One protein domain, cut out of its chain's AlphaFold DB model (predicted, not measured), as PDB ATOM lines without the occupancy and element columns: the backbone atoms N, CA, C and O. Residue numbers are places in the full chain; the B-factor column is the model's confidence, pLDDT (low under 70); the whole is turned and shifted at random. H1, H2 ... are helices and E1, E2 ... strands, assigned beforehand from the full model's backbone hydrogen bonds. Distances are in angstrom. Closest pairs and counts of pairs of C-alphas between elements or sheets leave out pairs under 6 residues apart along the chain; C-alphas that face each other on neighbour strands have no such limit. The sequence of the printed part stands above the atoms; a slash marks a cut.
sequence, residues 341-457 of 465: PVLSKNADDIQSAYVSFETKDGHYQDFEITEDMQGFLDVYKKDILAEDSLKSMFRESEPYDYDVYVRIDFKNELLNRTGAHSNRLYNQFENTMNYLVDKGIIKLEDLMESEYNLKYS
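AT A GLANCE: This is residues 341 to 457 of the 465 residues of an uncharacterized protein of Clostridiaceae bacterium (UniProt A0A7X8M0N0). A twisted sheet of four strands makes a wall, and the long helix H2 crosses over one face of it with H4 side by side with H2, while no named helix covers the other face. H1 only grazes the sheet, and the short helices H3 and H5 lie off it, far from the mean of the C-alphas. The printed part has 117 residues, with five named helices and four named strands in the order H1 E1 E2 H2 H3 E3 E4 H4 H5. The sheet's order is E2 E1 E3 E4, antiparallel throughout, and the class is mixed, helices and strands. The whole is compact, with a radius of gyration of the C-alphas of 14.6 A, but elongated in outline, spanning 48 by 31 by 25 A.

HOW THE PARTS SIT: Start at H1, residues 341 to 344, which is on the sheet but only grazes it, with residues 341 to 342. Next, E1, residues 350 to 358, forms an antiparallel hairpin with E2, residues 364 to 368; look for N 355 and O 367, 2.8 A apart. H2, residues 373 to 386, is on the sheet at a height of 10.4 A, and on the local plane it runs across the strands, at 69 degrees to E1. H1 and H2 are close but not clearly touching; their closest C-alphas, Leu 343 and Lys 381, are 6.0 A apart. H3, residues 390 to 394, is not on the sheet. E3, residues 404 to 410, is the antiparallel neighbour of E1, with N 354 and O 407 at 2.7 A. E2, H2, H3 and E3 make a split strand-helix-strand unit, two strands running the same way with E1 between them, and its crossover is right-handed. E3 forms a hairpin with E4, residues 420 to 424, where N 408 and O 421 are 2.8 A apart. H4, residues 430 to 438, touches H2 at a shallow tilt of 27 degrees, opposite ways; their closest C-alphas, Tyr 380 and Thr 432, are 5.3 A apart. H5, residues 451 to 456, is apart from H4. In H2, H3 and H4 every O i to N i+4 pair is within hydrogen-bond range, in H5 1 of 2; H1 is too short for such a pair.

IN THESE COORDINATES: Find C-alpha 341 at (186.234, 125.560, 177.868), where H1 begins. E1 runs 24.4 A from C-alpha 350 at (175.270, 123.617, 179.471), H2 20.1 A and E3 19.9 A. H5 ends at C-alpha 456, (189.212, 156.333, 193.680).

THE WHOLE: The two C-alphas farthest apart, Leu 414 and Ser 457, are 49.0 A apart. The printed part has no cut, and its one long link is H4 to H5, 12 residues. Look for pLDDT under 70 at residues 413, 418 to 419 and 451 to 457.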
ATOM      1  N   PRO A 341     187.097 126.591 178.439       90.44
ATOM      2  CA  PRO A 341     186.234 125.560 177.868       90.44
ATOM      3  C   PRO A 341     184.917 126.101 177.322       90.44
ATOM      4  O   PRO A 341     184.457 125.610 176.296       90.44
ATOM      5  N   VAL A 342     184.357 127.155 177.935       92.81
ATOM      6  CA  VAL A 342     183.117 127.813 177.486       92.81
ATOM      7  C   VAL A 342     183.144 128.187 176.002       92.81
ATOM      8  O   VAL A 342     182.111 128.094 175.350       92.81
ATOM      9  N   LEU A 343     184.309 128.527 175.434       94.44
ATOM     10  CA  LEU A 343     184.453 128.874 174.015       94.44
ATOM     11  C   LEU A 343     184.042 127.721 173.084       94.44
ATOM     12  O   LEU A 343     183.479 127.966 172.019       94.44
ATOM     13  N   SER A 344     184.250 126.476 173.522       92.06
ATOM     14  CA  SER A 344     183.922 125.256 172.772       92.06
ATOM     15  C   SER A 344     182.497 124.730 172.991       92.06
ATOM     16  O   SER A 344     182.088 123.802 172.299       92.06
ATOM     17  N   LYS A 345     181.742 125.293 173.945       92.31
ATOM     18  CA  LYS A 345     180.455 124.745 174.413       92.31
ATOM     19  C   LYS A 345     179.262 125.427 173.764       92.31
ATOM     20  O   LYS A 345     179.256 126.645 173.625       92.31
ATOM     21  N   ASN A 346     178.228 124.674 173.424       95.38
ATOM     22  CA  ASN A 346     176.943 125.199 172.961       95.38
ATOM     23  C   ASN A 346     175.876 125.033 174.044       95.38
ATOM     24  O   ASN A 346     176.132 124.415 175.074       95.38
ATOM     25  N   ALA A 347     174.672 125.561 173.809       95.25
ATOM     26  CA  ALA A 347     173.569 125.468 174.768       95.25
ATOM     27  C   ALA A 347     173.285 124.023 175.229       95.25
ATOM     28  O   ALA A 347     173.012 123.802 176.406       95.25
ATOM     29  N   ASP A 348     173.429 123.036 174.338       93.50
ATOM     30  CA  ASP A 348     173.222 121.618 174.657       93.50
ATOM     31  C   ASP A 348     174.262 121.044 175.629       93.50
ATOM     32  O   ASP A 348     173.979 120.046 176.295       93.50
ATOM     33  N   ASP A 349     175.430 121.671 175.758       91.44
ATOM     34  CA  ASP A 349     176.491 121.251 176.677       91.44
ATOM     35  C   ASP A 349     176.355 121.889 178.071       91.44
ATOM     36  O   ASP A 349     177.080 121.520 179.000       91.44
ATOM     37  N   ILE A 350     175.453 122.864 178.228       93.06
ATOM     38  CA  ILE A 350     175.270 123.617 179.471       93.06
ATOM     39  C   ILE A 350     174.235 122.918 180.353       93.06
ATOM     40  O   ILE A 350     173.148 122.555 179.904       93.06
ATOM     41  N   GLN A 351     174.581 122.720 181.623       92.56
ATOM     42  CA  GLN A 351     173.661 122.256 182.656       92.56
ATOM     43  C   GLN A 351     172.837 123.421 183.214       92.56
ATOM     44  O   GLN A 351     171.618 123.316 183.294       92.56
ATOM     45  N   SER A 352     173.503 124.518 183.576       94.19
ATOM     46  CA  SER A 352     172.890 125.739 184.107       94.19
ATOM     47  C   SER A 352     173.811 126.933 183.879       94.19
ATOM     48  O   SER A 352     175.028 126.775 183.796       94.19
ATOM     49  N   ALA A 353     173.258 128.142 183.790       96.75
ATOM     50  CA  ALA A 353     174.051 129.365 183.812       96.75
ATOM     51  C   ALA A 353     173.394 130.400 184.721       96.75
ATOM     52  O   ALA A 353     172.200 130.656 184.608       96.75
ATOM     53  N   TYR A 354     174.194 130.995 185.594       96.81
ATOM     54  CA  TYR A 354     173.786 131.941 186.614       96.81
ATOM     55  C   TYR A 354     174.518 133.268 186.435       96.81
ATOM     56  O   TYR A 354     175.721 133.304 186.150       96.81
ATOM     57  N   VAL A 355     173.778 134.355 186.616       97.12
ATOM     58  CA  VAL A 355     174.289 135.721 186.685       97.12
ATOM     59  C   VAL A 355     174.009 136.244 188.079       97.12
ATOM     60  O   VAL A 355     172.852 136.445 188.447       97.12
ATOM     61  N   SER A 356     175.069 136.480 188.840       95.62
ATOM     62  CA  SER A 356     174.968 136.904 190.228       95.62
ATOM     63  C   SER A 356     175.492 138.323 190.413       95.62
ATOM     64  O   SER A 356     176.524 138.685 189.849       95.62
ATOM     65  N   PHE A 357     174.786 139.132 191.195       93.94
ATOM     66  CA  PHE A 357     175.125 140.536 191.430       93.94
ATOM     67  C   PHE A 357     174.496 141.048 192.726       93.94
ATOM     68  O   PHE A 357     173.519 140.489 193.219       93.94
ATOM     69  N   GLU A 358     175.039 142.131 193.276       89.81
ATOM     70  CA  GLU A 358     174.483 142.808 194.451       89.81
ATOM     71  C   GLU A 358     173.852 144.146 194.055       89.81
ATOM     72  O   GLU A 358     174.400 144.900 193.245       89.81
ATOM     73  N   THR A 359     172.678 144.437 194.610       89.25
ATOM     74  CA  THR A 359     171.970 145.703 194.407       89.25
ATOM     75  C   THR A 359     172.310 146.722 195.499       89.25
ATOM     76  O   THR A 359     172.761 146.372 196.586       89.25
ATOM     77  N   LYS A 360     172.091 148.016 195.237       88.00
ATOM     78  CA  LYS A 360     172.427 149.133 196.152       88.00
ATOM     79  C   LYS A 360     171.753 149.066 197.524       88.00
ATOM     80  O   LYS A 360     172.201 149.727 198.459       88.00
ATOM     81  N   ASP A 361     170.667 148.316 197.645       86.62
ATOM     82  CA  ASP A 361     169.968 148.035 198.900       86.62
ATOM     83  C   ASP A 361     170.569 146.850 199.687       86.62
ATOM     84  O   ASP A 361     170.068 146.515 200.761       86.62
ATOM     85  N   GLY A 362     171.672 146.262 199.206       82.31
ATOM     86  CA  GLY A 362     172.426 145.189 199.863       82.31
ATOM     87  C   GLY A 362     171.851 143.792 199.627       82.31
ATOM     88  O   GLY A 362     172.152 142.859 200.379       82.31
ATOM     89  N   HIS A 363     170.973 143.630 198.634       87.94
ATOM     90  CA  HIS A 363     170.417 142.332 198.276       87.94
ATOM     91  C   HIS A 363     171.257 141.645 197.197       87.94
ATOM     92  O   HIS A 363     171.468 142.166 196.105       87.94
ATOM     93  N   TYR A 364     171.700 140.425 197.500       90.94
ATOM     94  CA  TYR A 364     172.323 139.545 196.520       90.94
ATOM     95  C   TYR A 364     171.253 138.889 195.645       90.94
ATOM     96  O   TYR A 364     170.302 138.291 196.157       90.94
ATOM     97  N   GLN A 365     171.429 138.993 194.334       92.81
ATOM     98  CA  GLN A 365     170.607 138.359 193.314       92.81
ATOM     99  C   GLN A 365     171.420 137.280 192.609       92.81
ATOM    100  O   GLN A 365     172.605 137.465 192.335       92.81
ATOM    101  N   ASP A 366     170.762 136.170 192.290       94.25
ATOM    102  CA  ASP A 366     171.333 135.091 191.490       94.25
ATOM    103  C   ASP A 366     170.287 134.640 190.469       94.25
ATOM    104  O   ASP A 366     169.253 134.070 190.824       94.25
ATOM    105  N   PHE A 367     170.505 134.997 189.206       95.06
ATOM    106  CA  PHE A 367     169.532 134.820 188.135       95.06
ATOM    107  C   PHE A 367     169.953 133.695 187.196       95.06
ATOM    108  O   PHE A 367     171.014 133.763 186.578       95.06
ATOM    109  N   GLU A 368     169.098 132.688 187.033       96.69
ATOM    110  CA  GLU A 368     169.334 131.596 186.090       96.69
ATOM    111  C   GLU A 368     168.908 131.979 184.666       96.69
ATOM    112  O   GLU A 368     167.749 132.322 184.411       96.69
ATOM    113  N   ILE A 369     169.829 131.868 183.710       95.50
ATOM    114  CA  ILE A 369     169.536 132.009 182.283       95.50
ATOM    115  C   ILE A 369     168.770 130.766 181.826       95.50
ATOM    116  O   ILE A 369     169.351 129.720 181.552       95.50
ATOM    117  N   THR A 370     167.448 130.883 181.738       93.12
ATOM    118  CA  THR A 370     166.555 129.787 181.318       93.12
ATOM    119  C   THR A 370     166.063 129.931 179.877       93.12
ATOM    120  O   THR A 370     165.678 128.945 179.250       93.12
ATOM    121  N   GLU A 371     166.124 131.142 179.319       91.62
ATOM    122  CA  GLU A 371     165.719 131.457 177.949       91.62
ATOM    123  C   GLU A 371     166.919 131.929 177.121       91.62
ATOM    124  O   GLU A 371     167.775 132.659 177.616       91.62
ATOM    125  N   ASP A 372     166.960 131.547 175.839       94.56
ATOM    126  CA  ASP A 372     167.965 132.024 174.873       94.56
ATOM    127  C   ASP A 372     169.426 131.797 175.326       94.56
ATOM    128  O   ASP A 372     170.300 132.651 175.177       94.56
ATOM    129  N   MET A 373     169.701 130.610 175.885       96.19
ATOM    130  CA  MET A 373     171.040 130.223 176.354       96.19
ATOM    131  C   MET A 373     172.103 130.389 175.261       96.19
ATOM    132  O   MET A 373     173.201 130.863 175.533       96.19
ATOM    133  N   GLN A 374     171.785 130.029 174.012       97.38
ATOM    134  CA  GLN A 374     172.733 130.175 172.908       97.38
ATOM    135  C   GLN A 374     173.033 131.650 172.614       97.38
ATOM    136  O   GLN A 374     174.200 131.994 172.460       97.38
ATOM    137  N   GLY A 375     172.020 132.527 172.610       97.25
ATOM    138  CA  GLY A 375     172.224 133.965 172.434       97.25
ATOM    139  C   GLY A 375     173.102 134.566 173.533       97.25
ATOM    140  O   GLY A 375     174.027 135.319 173.227       97.25
ATOM    141  N   PHE A 376     172.881 134.170 174.793       97.56
ATOM    142  CA  PHE A 376     173.748 134.547 175.915       97.56
ATOM    143  C   PHE A 376     175.194 134.065 175.719       97.56
ATOM    144  O   PHE A 376     176.135 134.847 175.857       97.56
ATOM    145  N   LEU A 377     175.390 132.792 175.363       97.69
ATOM    146  CA  LEU A 377     176.722 132.242 175.111       97.69
ATOM    147  C   LEU A 377     177.431 132.968 173.964       97.69
ATOM    148  O   LEU A 377     178.622 133.239 174.072       97.69
ATOM    149  N   ASP A 378     176.729 133.305 172.883       98.00
ATOM    150  CA  ASP A 378     177.323 133.962 171.717       98.00
ATOM    151  C   ASP A 378     177.850 135.366 172.061       98.00
ATOM    152  O   ASP A 378     178.984 135.702 171.700       98.00
ATOM    153  N   VAL A 379     177.080 136.172 172.808       97.75
ATOM    154  CA  VAL A 379     177.545 137.498 173.265       97.75
ATOM    155  C   VAL A 379     178.664 137.385 174.299       97.75
ATOM    156  O   VAL A 379     179.644 138.127 174.222       97.75
ATOM    157  N   TYR A 380     178.573 136.408 175.202       97.19
ATOM    158  CA  TYR A 380     179.568 136.188 176.246       97.19
ATOM    159  C   TYR A 380     180.918 135.744 175.676       97.19
ATOM    160  O   TYR A 380     181.969 136.294 176.011       97.19
ATOM    161  N   LYS A 381     180.903 134.791 174.740       96.81
ATOM    162  CA  LYS A 381     182.104 134.348 174.021       96.81
ATOM    163  C   LYS A 381     182.715 135.470 173.193       96.81
ATOM    164  O   LYS A 381     183.936 135.552 173.113       96.81
ATOM    165  N   LYS A 382     181.893 136.326 172.576       97.00
ATOM    166  CA  LYS A 382     182.374 137.474 171.798       97.00
ATOM    167  C   LYS A 382     183.212 138.419 172.663       97.00
ATOM    168  O   LYS A 382     184.282 138.826 172.215       97.00
ATOM    169  N   ASP A 383     182.767 138.709 173.884       96.25
ATOM    170  CA  ASP A 383     183.539 139.524 174.828       96.25
ATOM    171  C   ASP A 383     184.838 138.825 175.245       96.25
ATOM    172  O   ASP A 383     185.906 139.418 175.117       96.25
ATOM    173  N   ILE A 384     184.785 137.539 175.623       94.31
ATOM    174  CA  ILE A 384     185.990 136.757 175.974       94.31
ATOM    175  C   ILE A 384     187.011 136.758 174.830       94.31
ATOM    176  O   ILE A 384     188.214 136.861 175.063       94.31
ATOM    177  N   LEU A 385     186.561 136.614 173.581       94.31
ATOM    178  CA  LEU A 385     187.442 136.574 172.413       94.31
ATOM    179  C   LEU A 385     188.076 137.933 172.096       94.31
ATOM    180  O   LEU A 385     189.181 137.947 171.550       94.31
ATOM    181  N   ALA A 386     187.407 139.035 172.445       94.19
ATOM    182  CA  ALA A 386     187.919 140.394 172.286       94.19
ATOM    183  C   ALA A 386     189.015 140.744 173.307       94.19
ATOM    184  O   ALA A 386     189.835 141.625 173.047       94.19
ATOM    185  N   GLU A 387     189.062 140.048 174.444       91.50
ATOM    186  CA  GLU A 387     190.124 140.202 175.434       91.50
ATOM    187  C   GLU A 387     191.490 139.718 174.921       91.50
ATOM    188  O   GLU A 387     191.582 138.810 174.083       91.50
ATOM    189  N   ASP A 388     192.569 140.252 175.512       91.44
ATOM    190  CA  ASP A 388     193.909 139.683 175.346       91.44
ATOM    191  C   ASP A 388     193.892 138.194 175.717       91.44
ATOM    192  O   ASP A 388     193.549 137.808 176.837       91.44
ATOM    193  N   SER A 389     194.305 137.354 174.768       92.81
ATOM    194  CA  SER A 389     194.375 135.902 174.927       92.81
ATOM    195  C   SER A 389     195.128 135.444 176.181       92.81
ATOM    196  O   SER A 389     194.751 134.424 176.757       92.81
ATOM    197  N   LEU A 390     196.127 136.193 176.670       92.38
ATOM    198  CA  LEU A 390     196.845 135.823 177.896       92.38
ATOM    199  C   LEU A 390     195.937 135.756 179.128       92.38
ATOM    200  O   LEU A 390     196.226 134.983 180.045       92.38
ATOM    201  N   LYS A 391     194.811 136.480 179.145       89.94
ATOM    202  CA  LYS A 391     193.828 136.405 180.239       89.94
ATOM    203  C   LYS A 391     193.214 135.018 180.368       89.94
ATOM    204  O   LYS A 391     192.996 134.564 181.490       89.94
ATOM    205  N   SER A 392     193.031 134.310 179.250       90.00
ATOM    206  CA  SER A 392     192.569 132.919 179.253       90.00
ATOM    207  C   SER A 392     193.510 132.017 180.061       90.00
ATOM    208  O   SER A 392     193.053 131.093 180.724       90.00
ATOM    209  N   MET A 393     194.813 132.318 180.063       92.12
ATOM    210  CA  MET A 393     195.847 131.504 180.704       92.12
ATOM    211  C   MET A 393     196.191 131.958 182.138       92.12
ATOM    212  O   MET A 393     196.340 131.115 183.026       92.12
ATOM    213  N   PHE A 394     196.305 133.269 182.385       89.62
ATOM    214  CA  PHE A 394     196.800 133.826 183.657       89.62
ATOM    215  C   PHE A 394     195.728 134.454 184.556       89.62
ATOM    216  O   PHE A 394     196.039 134.765 185.704       89.62
ATOM    217  N   ARG A 395     194.479 134.603 184.082       79.44
ATOM    218  CA  ARG A 395     193.349 135.178 184.846       79.44
ATOM    219  C   ARG A 395     193.693 136.519 185.515       79.44
ATOM    220  O   ARG A 395     193.522 136.688 186.720       79.44
ATOM    221  N   GLU A 396     194.216 137.462 184.733       78.31
ATOM    222  CA  GLU A 396     194.530 138.806 185.227       78.31
ATOM    223  C   GLU A 396     193.254 139.594 185.555       78.31
ATOM    224  O   GLU A 396     192.281 139.553 184.805       78.31
ATOM    225  N   SER A 397     193.265 140.320 186.677       77.19
ATOM    226  CA  SER A 397     192.155 141.182 187.084       77.19
ATOM    227  C   SER A 397     192.170 142.511 186.335       77.19
ATOM    228  O   SER A 397     193.220 143.141 186.228       77.19
ATOM    229  N   GLU A 398     190.993 142.979 185.944       80.62
ATOM    230  CA  GLU A 398     190.777 144.287 185.321       80.62
ATOM    231  C   GLU A 398     189.833 145.149 186.167       80.62
ATOM    232  O   GLU A 398     189.137 144.622 187.046       80.62
ATOM    233  N   PRO A 399     189.769 146.463 185.905       83.50
ATOM    234  CA  PRO A 399     188.720 147.312 186.441       83.50
ATOM    235  C   PRO A 399     187.329 146.813 186.029       83.50
ATOM    236  O   PRO A 399     187.095 146.375 184.897       83.50
ATOM    237  N   TYR A 400     186.404 146.892 186.976       85.62
ATOM    238  CA  TYR A 400     184.993 146.608 186.779       85.62
ATOM    239  C   TYR A 400     184.177 147.645 187.544       85.62
ATOM    240  O   TYR A 400     184.481 147.956 188.700       85.62
ATOM    241  N   ASP A 401     183.140 148.168 186.906       87.25
ATOM    242  CA  ASP A 401     182.291 149.188 187.509       87.25
ATOM    243  C   ASP A 401     181.270 148.577 188.472       87.25
ATOM    244  O   ASP A 401     180.968 149.167 189.510       87.25
ATOM    245  N   TYR A 402     180.825 147.353 188.177       88.50
ATOM    246  CA  TYR A 402     179.797 146.622 188.915       88.50
ATOM    247  C   TYR A 402     180.263 145.202 189.243       88.50
ATOM    248  O   TYR A 402     180.875 144.543 188.400       88.50
ATOM    249  N   ASP A 403     179.963 144.706 190.447       87.38
ATOM    250  CA  ASP A 403     180.290 143.324 190.831       87.38
ATOM    251  C   ASP A 403     179.254 142.342 190.260       87.38
ATOM    252  O   ASP A 403     178.363 141.860 190.958       87.38
ATOM    253  N   VAL A 404     179.345 142.100 188.949       93.62
ATOM    254  CA  VAL A 404     178.516 141.127 188.227       93.62
ATOM    255  C   VAL A 404     179.351 139.900 187.893       93.62
ATOM    256  O   VAL A 404     180.420 139.990 187.281       93.62
ATOM    257  N   TYR A 405     178.848 138.735 188.274       94.44
ATOM    258  CA  TYR A 405     179.514 137.454 188.114       94.44
ATOM    259  C   TYR A 405     178.696 136.521 187.229       94.44
ATOM    260  O   TYR A 405     177.485 136.417 187.377       94.44
ATOM    261  N   VAL A 406     179.368 135.814 186.327       96.06
ATOM    262  CA  VAL A 406     178.773 134.764 185.500       96.06
ATOM    263  C   VAL A 406     179.342 133.426 185.934       96.06
ATOM    264  O   VAL A 406     180.560 133.254 185.994       96.06
ATOM    265  N   ARG A 407     178.462 132.456 186.174       95.44
ATOM    266  CA  ARG A 407     178.799 131.044 186.364       95.44
ATOM    267  C   ARG A 407     178.034 130.213 185.342       95.44
ATOM    268  O   ARG A 407     176.835 130.369 185.200       95.44
ATOM    269  N   ILE A 408     178.716 129.323 184.640       94.94
ATOM    270  CA  ILE A 408     178.142 128.428 183.635       94.94
ATOM    271  C   ILE A 408     178.571 127.021 184.013       94.94
ATOM    272  O   ILE A 408     179.749 126.701 183.890       94.94
ATOM    273  N   ASP A 409     177.642 126.198 184.480       92.06
ATOM    274  CA  ASP A 409     177.891 124.797 184.785       92.06
ATOM    275  C   ASP A 409     177.710 123.944 183.515       92.06
ATOM    276  O   ASP A 409     176.720 124.069 182.791       92.06
ATOM    277  N   PHE A 410     178.681 123.086 183.221       89.75
ATOM    278  CA  PHE A 410     178.682 122.176 182.078       89.75
ATOM    279  C   PHE A 410     178.123 120.813 182.471       89.75
ATOM    280  O   PHE A 410     178.300 120.356 183.600       89.75
ATOM    281  N   LYS A 411     177.515 120.118 181.511       85.56
ATOM    282  CA  LYS A 411     177.163 118.707 181.680       85.56
ATOM    283  C   LYS A 411     178.448 117.875 181.733       85.56
ATOM    284  O   LYS A 411     179.143 117.786 180.726       85.56
ATOM    285  N   ASN A 412     178.737 117.262 182.880       70.69
ATOM    286  CA  ASN A 412     179.800 116.263 183.027       70.69
ATOM    287  C   ASN A 412     179.222 114.963 183.579       70.69
ATOM    288  O   ASN A 412     178.437 114.980 184.528       70.69
ATOM    289  N   GLU A 413     179.626 113.842 182.984       65.25
ATOM    290  CA  GLU A 413     179.068 112.526 183.309       65.25
ATOM    291  C   GLU A 413     180.105 111.573 183.916       65.25
ATOM    292  O   GLU A 413     179.729 110.740 184.743       65.25
ATOM    293  N   LEU A 414     181.398 111.686 183.568       74.25
ATOM    294  CA  LEU A 414     182.376 110.658 183.942       74.25
ATOM    295  C   LEU A 414     183.456 111.102 184.928       74.25
ATOM    296  O   LEU A 414     184.026 110.228 185.587       74.25
ATOM    297  N   LEU A 415     183.748 112.404 185.070       75.94
ATOM    298  CA  LEU A 415     184.785 112.912 185.980       75.94
ATOM    299  C   LEU A 415     184.310 114.041 186.913       75.94
ATOM    300  O   LEU A 415     183.578 114.949 186.532       75.94
ATOM    301  N   ASN A 416     184.817 114.037 188.150       71.44
ATOM    302  CA  ASN A 416     184.677 115.124 189.135       71.44
ATOM    303  C   ASN A 416     185.638 116.286 188.811       71.44
ATOM    304  O   ASN A 416     186.518 116.651 189.597       71.44
ATOM    305  N   ARG A 417     185.528 116.831 187.600       71.44
ATOM    306  CA  ARG A 417     186.445 117.812 187.007       71.44
ATOM    307  C   ARG A 417     185.648 118.893 186.296       71.44
ATOM    308  O   ARG A 417     184.571 118.588 185.819       71.44
ATOM    309  N   THR A 418     186.154 120.134 186.303       62.34
ATOM    310  CA  THR A 418     185.703 121.295 185.492       62.34
ATOM    311  C   THR A 418     184.241 121.258 185.030       62.34
ATOM    312  O   THR A 418     183.938 121.380 183.848       62.34
ATOM    313  N   GLY A 419     183.321 121.133 185.988       67.56
ATOM    314  CA  GLY A 419     181.884 121.213 185.733       67.56
ATOM    315  C   GLY A 419     181.380 122.644 185.624       67.56
ATOM    316  O   GLY A 419     180.180 122.827 185.536       67.56
ATOM    317  N   ALA A 420     182.255 123.655 185.680       84.00
ATOM    318  CA  ALA A 420     181.840 125.044 185.590       84.00
ATOM    319  C   ALA A 420     182.929 125.963 185.030       84.00
ATOM    320  O   ALA A 420     184.112 125.833 185.355       84.00
ATOM    321  N   HIS A 421     182.502 126.938 184.238       89.50
ATOM    322  CA  HIS A 421     183.234 128.159 183.937       89.50
ATOM    323  C   HIS A 421     182.665 129.289 184.775       89.50
ATOM    324  O   HIS A 421     181.456 129.382 184.969       89.50
ATOM    325  N   SER A 422     183.523 130.169 185.270       90.38
ATOM    326  CA  SER A 422     183.047 131.291 186.053       90.38
ATOM    327  C   SER A 422     183.975 132.485 185.936       90.38
ATOM    328  O   SER A 422     185.194 132.323 186.038       90.38
ATOM    329  N   ASN A 423     183.410 133.667 185.719       91.31
ATOM    330  CA  ASN A 423     184.176 134.888 185.530       91.31
ATOM    331  C   ASN A 423     183.388 136.115 185.988       91.31
ATOM    332  O   ASN A 423     182.161 136.142 185.905       91.31
ATOM    333  N   ARG A 424     184.109 137.155 186.402       92.00
ATOM    334  CA  ARG A 424     183.532 138.482 186.621       92.00
ATOM    335  C   ARG A 424     183.390 139.210 185.284       92.00
ATOM    336  O   ARG A 424     184.247 139.065 184.413       92.00
ATOM    337  N   LEU A 425     182.329 139.998 185.129       92.88
ATOM    338  CA  LEU A 425     182.159 140.878 183.976       92.88
ATOM    339  C   LEU A 425     182.952 142.169 184.199       92.88
ATOM    340  O   LEU A 425     182.564 143.033 184.978       92.88
ATOM    341  N   TYR A 426     184.101 142.271 183.534       90.50
ATOM    342  CA  TYR A 426     184.928 143.480 183.531       90.50
ATOM    343  C   TYR A 426     184.361 144.545 182.587       90.50
ATOM    344  O   TYR A 426     183.525 144.232 181.744       90.50
ATOM    345  N   ASN A 427     184.871 145.780 182.649       89.62
ATOM    346  CA  ASN A 427     184.352 146.903 181.844       89.62
ATOM    347  C   ASN A 427     184.336 146.641 180.324       89.62
ATOM    348  O   ASN A 427     183.519 147.196 179.606       89.62
ATOM    349  N   GLN A 428     185.203 145.752 179.843       90.31
ATOM    350  CA  GLN A 428     185.267 145.307 178.446       90.31
ATOM    351  C   GLN A 428     184.141 144.337 178.016       90.31
ATOM    352  O   GLN A 428     183.986 144.097 176.823       90.31
ATOM    353  N   PHE A 429     183.344 143.784 178.943       94.25
ATOM    354  CA  PHE A 429     182.218 142.873 178.658       94.25
ATOM    355  C   PHE A 429     180.941 143.635 178.253       94.25
ATOM    356  O   PHE A 429     179.844 143.379 178.755       94.25
ATOM    357  N   GLU A 430     181.075 144.613 177.356       94.75
ATOM    358  CA  GLU A 430     179.974 145.498 176.965       94.75
ATOM    359  C   GLU A 430     178.837 144.736 176.269       94.75
ATOM    360  O   GLU A 430     177.666 145.034 176.507       94.75
ATOM    361  N   ASN A 431     179.143 143.734 175.430       96.81
ATOM    362  CA  ASN A 431     178.097 142.986 174.723       96.81
ATOM    363  C   ASN A 431     177.253 142.166 175.710       96.81
ATOM    364  O   ASN A 431     176.028 142.149 175.607       96.81
ATOM    365  N   THR A 432     177.904 141.528 176.684       96.81
ATOM    366  CA  THR A 432     177.249 140.745 177.735       96.81
ATOM    367  C   THR A 432     176.429 141.648 178.647       96.81
ATOM    368  O   THR A 432     175.260 141.363 178.888       96.81
ATOM    369  N   MET A 433     176.996 142.763 179.117       95.94
ATOM    370  CA  MET A 433     176.278 143.706 179.982       95.94
ATOM    371  C   MET A 433     175.031 144.270 179.292       95.94
ATOM    372  O   MET A 433     173.953 144.268 179.886       95.94
ATOM    373  N   ASN A 434     175.140 144.674 178.023       96.12
ATOM    374  CA  ASN A 434     173.996 145.162 177.251       96.12
ATOM    375  C   ASN A 434     172.928 144.078 177.061       96.12
ATOM    376  O   ASN A 434     171.748 144.346 177.269       96.12
ATOM    377  N   TYR A 435     173.327 142.839 176.753       96.75
ATOM    378  CA  TYR A 435     172.396 141.714 176.648       96.75
ATOM    379  C   TYR A 435     171.601 141.500 177.945       96.75
ATOM    380  O   TYR A 435     170.386 141.307 177.907       96.75
ATOM    381  N   LEU A 436     172.268 141.564 179.102       96.00
ATOM    382  CA  LEU A 436     171.617 141.397 180.403       96.00
ATOM    383  C   LEU A 436     170.630 142.537 180.710       96.00
ATOM    384  O   LEU A 436     169.566 142.280 181.277       96.00
ATOM    385  N   VAL A 437     170.950 143.776 180.320       95.69
ATOM    386  CA  VAL A 437     170.041 144.929 180.453       95.69
ATOM    387  C   VAL A 437     168.836 144.785 179.522       95.69
ATOM    388  O   VAL A 437     167.698 144.938 179.966       95.69
ATOM    389  N   ASP A 438     169.059 144.430 178.256       95.62
ATOM    390  CA  ASP A 438     168.007 144.298 177.240       95.62
ATOM    391  C   ASP A 438     167.007 143.183 177.575       95.62
ATOM    392  O   ASP A 438     165.805 143.316 177.330       95.62
ATOM    393  N   LYS A 439     167.484 142.088 178.177       94.62
ATOM    394  CA  LYS A 439     166.638 140.995 178.684       94.62
ATOM    395  C   LYS A 439     165.977 141.320 180.030       94.62
ATOM    396  O   LYS A 439     165.204 140.508 180.531       94.62
ATOM    397  N   GLY A 440     166.261 142.485 180.616       92.94
ATOM    398  CA  GLY A 440     165.712 142.919 181.901       92.94
ATOM    399  C   GLY A 440     166.233 142.129 183.104       92.94
ATOM    400  O   GLY A 440     165.593 142.149 184.153       92.94
ATOM    401  N   ILE A 441     167.364 141.433 182.955       92.62
ATOM    402  CA  ILE A 441     167.997 140.634 184.015       92.62
ATOM    403  C   ILE A 441     168.670 141.556 185.033       92.62
ATOM    404  O   ILE A 441     168.577 141.326 186.237       92.62
ATOM    405  N   ILE A 442     169.313 142.622 184.549       93.06
ATOM    406  CA  ILE A 442     169.954 143.644 185.382       93.06
ATOM    407  C   ILE A 442     169.428 145.038 185.045       93.06
ATOM    408  O   ILE A 442     169.034 145.324 183.914       93.06
ATOM    409  N   LYS A 443     169.500 145.938 186.026       92.12
ATOM    410  CA  LYS A 443     169.330 147.381 185.840       92.12
ATOM    411  C   LYS A 443     170.559 148.083 186.395       92.12
ATOM    412  O   LYS A 443     170.810 148.011 187.592       92.12
ATOM    413  N   LEU A 444     171.317 148.767 185.538       89.25
ATOM    414  CA  LEU A 444     172.596 149.391 185.918       89.25
ATOM    415  C   LEU A 444     172.461 150.378 187.087       89.25
ATOM    416  O   LEU A 444     173.351 150.489 187.922       89.25
ATOM    417  N   GLU A 445     171.332 151.081 187.164       89.00
ATOM    418  CA  GLU A 445     171.039 152.035 188.235       89.00
ATOM    419  C   GLU A 445     170.845 151.386 189.613       89.00
ATOM    420  O   GLU A 445     171.091 152.051 190.623       89.00
ATOM    421  N   ASP A 446     170.482 150.103 189.649       89.00
ATOM    422  CA  ASP A 446     170.236 149.336 190.870       89.00
ATOM    423  C   ASP A 446     171.480 148.571 191.340       89.00
ATOM    424  O   ASP A 446     171.527 148.156 192.497       89.00
ATOM    425  N   LEU A 447     172.494 148.395 190.484       89.44
ATOM    426  CA  LEU A 447     173.708 147.642 190.806       89.44
ATOM    427  C   LEU A 447     174.596 148.378 191.812       89.44
ATOM    428  O   LEU A 447     174.790 149.596 191.736       89.44
ATOM    429  N   MET A 448     175.180 147.618 192.736       84.44
ATOM    430  CA  MET A 448     176.226 148.110 193.621       84.44
ATOM    431  C   MET A 448     177.515 148.365 192.825       84.44
ATOM    432  O   MET A 448     177.986 147.504 192.076       84.44
ATOM    433  N   GLU A 449     178.087 149.560 192.982       82.94
ATOM    434  CA  GLU A 449     179.387 149.900 192.398       82.94
ATOM    435  C   GLU A 449     180.517 149.162 193.121       82.94
ATOM    436  O   GLU A 449     180.458 148.928 194.330       82.94
ATOM    437  N   SER A 450     181.574 148.816 192.389       76.69
ATOM    438  CA  SER A 450     182.708 148.097 192.964       76.69
ATOM    439  C   SER A 450     183.461 148.916 194.023       76.69
ATOM    440  O   SER A 450     183.646 150.132 193.909       76.69
ATOM    441  N   GLU A 451     184.019 148.236 195.034       65.00
ATOM    442  CA  GLU A 451     184.948 148.860 195.992       65.00
ATOM    443  C   GLU A 451     186.189 149.465 195.312       65.00
ATOM    444  O   GLU A 451     186.818 150.383 195.850       65.00
ATOM    445  N   TYR A 452     186.531 148.975 194.114       55.41
ATOM    446  CA  TYR A 452     187.577 149.546 193.276       55.41
ATOM    447  C   TYR A 452     187.251 151.009 192.939       55.41
ATOM    448  O   TYR A 452     188.085 151.881 193.169       55.41
ATOM    449  N   ASN A 453     186.014 151.310 192.536       52.00
ATOM    450  CA  ASN A 453     185.557 152.680 192.277       52.00
ATOM    451  C   ASN A 453     185.413 153.522 193.558       52.00
ATOM    452  O   ASN A 453     185.720 154.716 193.552       52.00
ATOM    453  N   LEU A 454     185.060 152.910 194.695       51.22
ATOM    454  CA  LEU A 454     184.980 153.613 195.983       51.22
ATOM    455  C   LEU A 454     186.347 154.121 196.473       51.22
ATOM    456  O   LEU A 454     186.419 155.215 197.030       51.22
ATOM    457  N   LYS A 455     187.444 153.392 196.220       47.97
ATOM    458  CA  LYS A 455     188.814 153.820 196.581       47.97
ATOM    459  C   LYS A 455     189.322 155.029 195.787       47.97
ATOM    460  O   LYS A 455     190.161 155.769 196.300       47.97
ATOM    461  N   TYR A 456     188.823 155.228 194.567       46.44
ATOM    462  CA  TYR A 456     189.212 156.333 193.680       46.44
ATOM    463  C   TYR A 456     188.150 157.439 193.585       46.44
ATOM    464  O   TYR A 456     188.352 158.432 192.883       46.44
ATOM    465  N   SER A 457     187.050 157.324 194.337       40.12
ATOM    466  CA  SER A 457     186.085 158.407 194.497       40.12
ATOM    467  C   SER A 457     186.739 159.595 195.222       40.12
ATOM    468  O   SER A 457     187.323 159.411 196.297       40.12
TER     469      SER A 457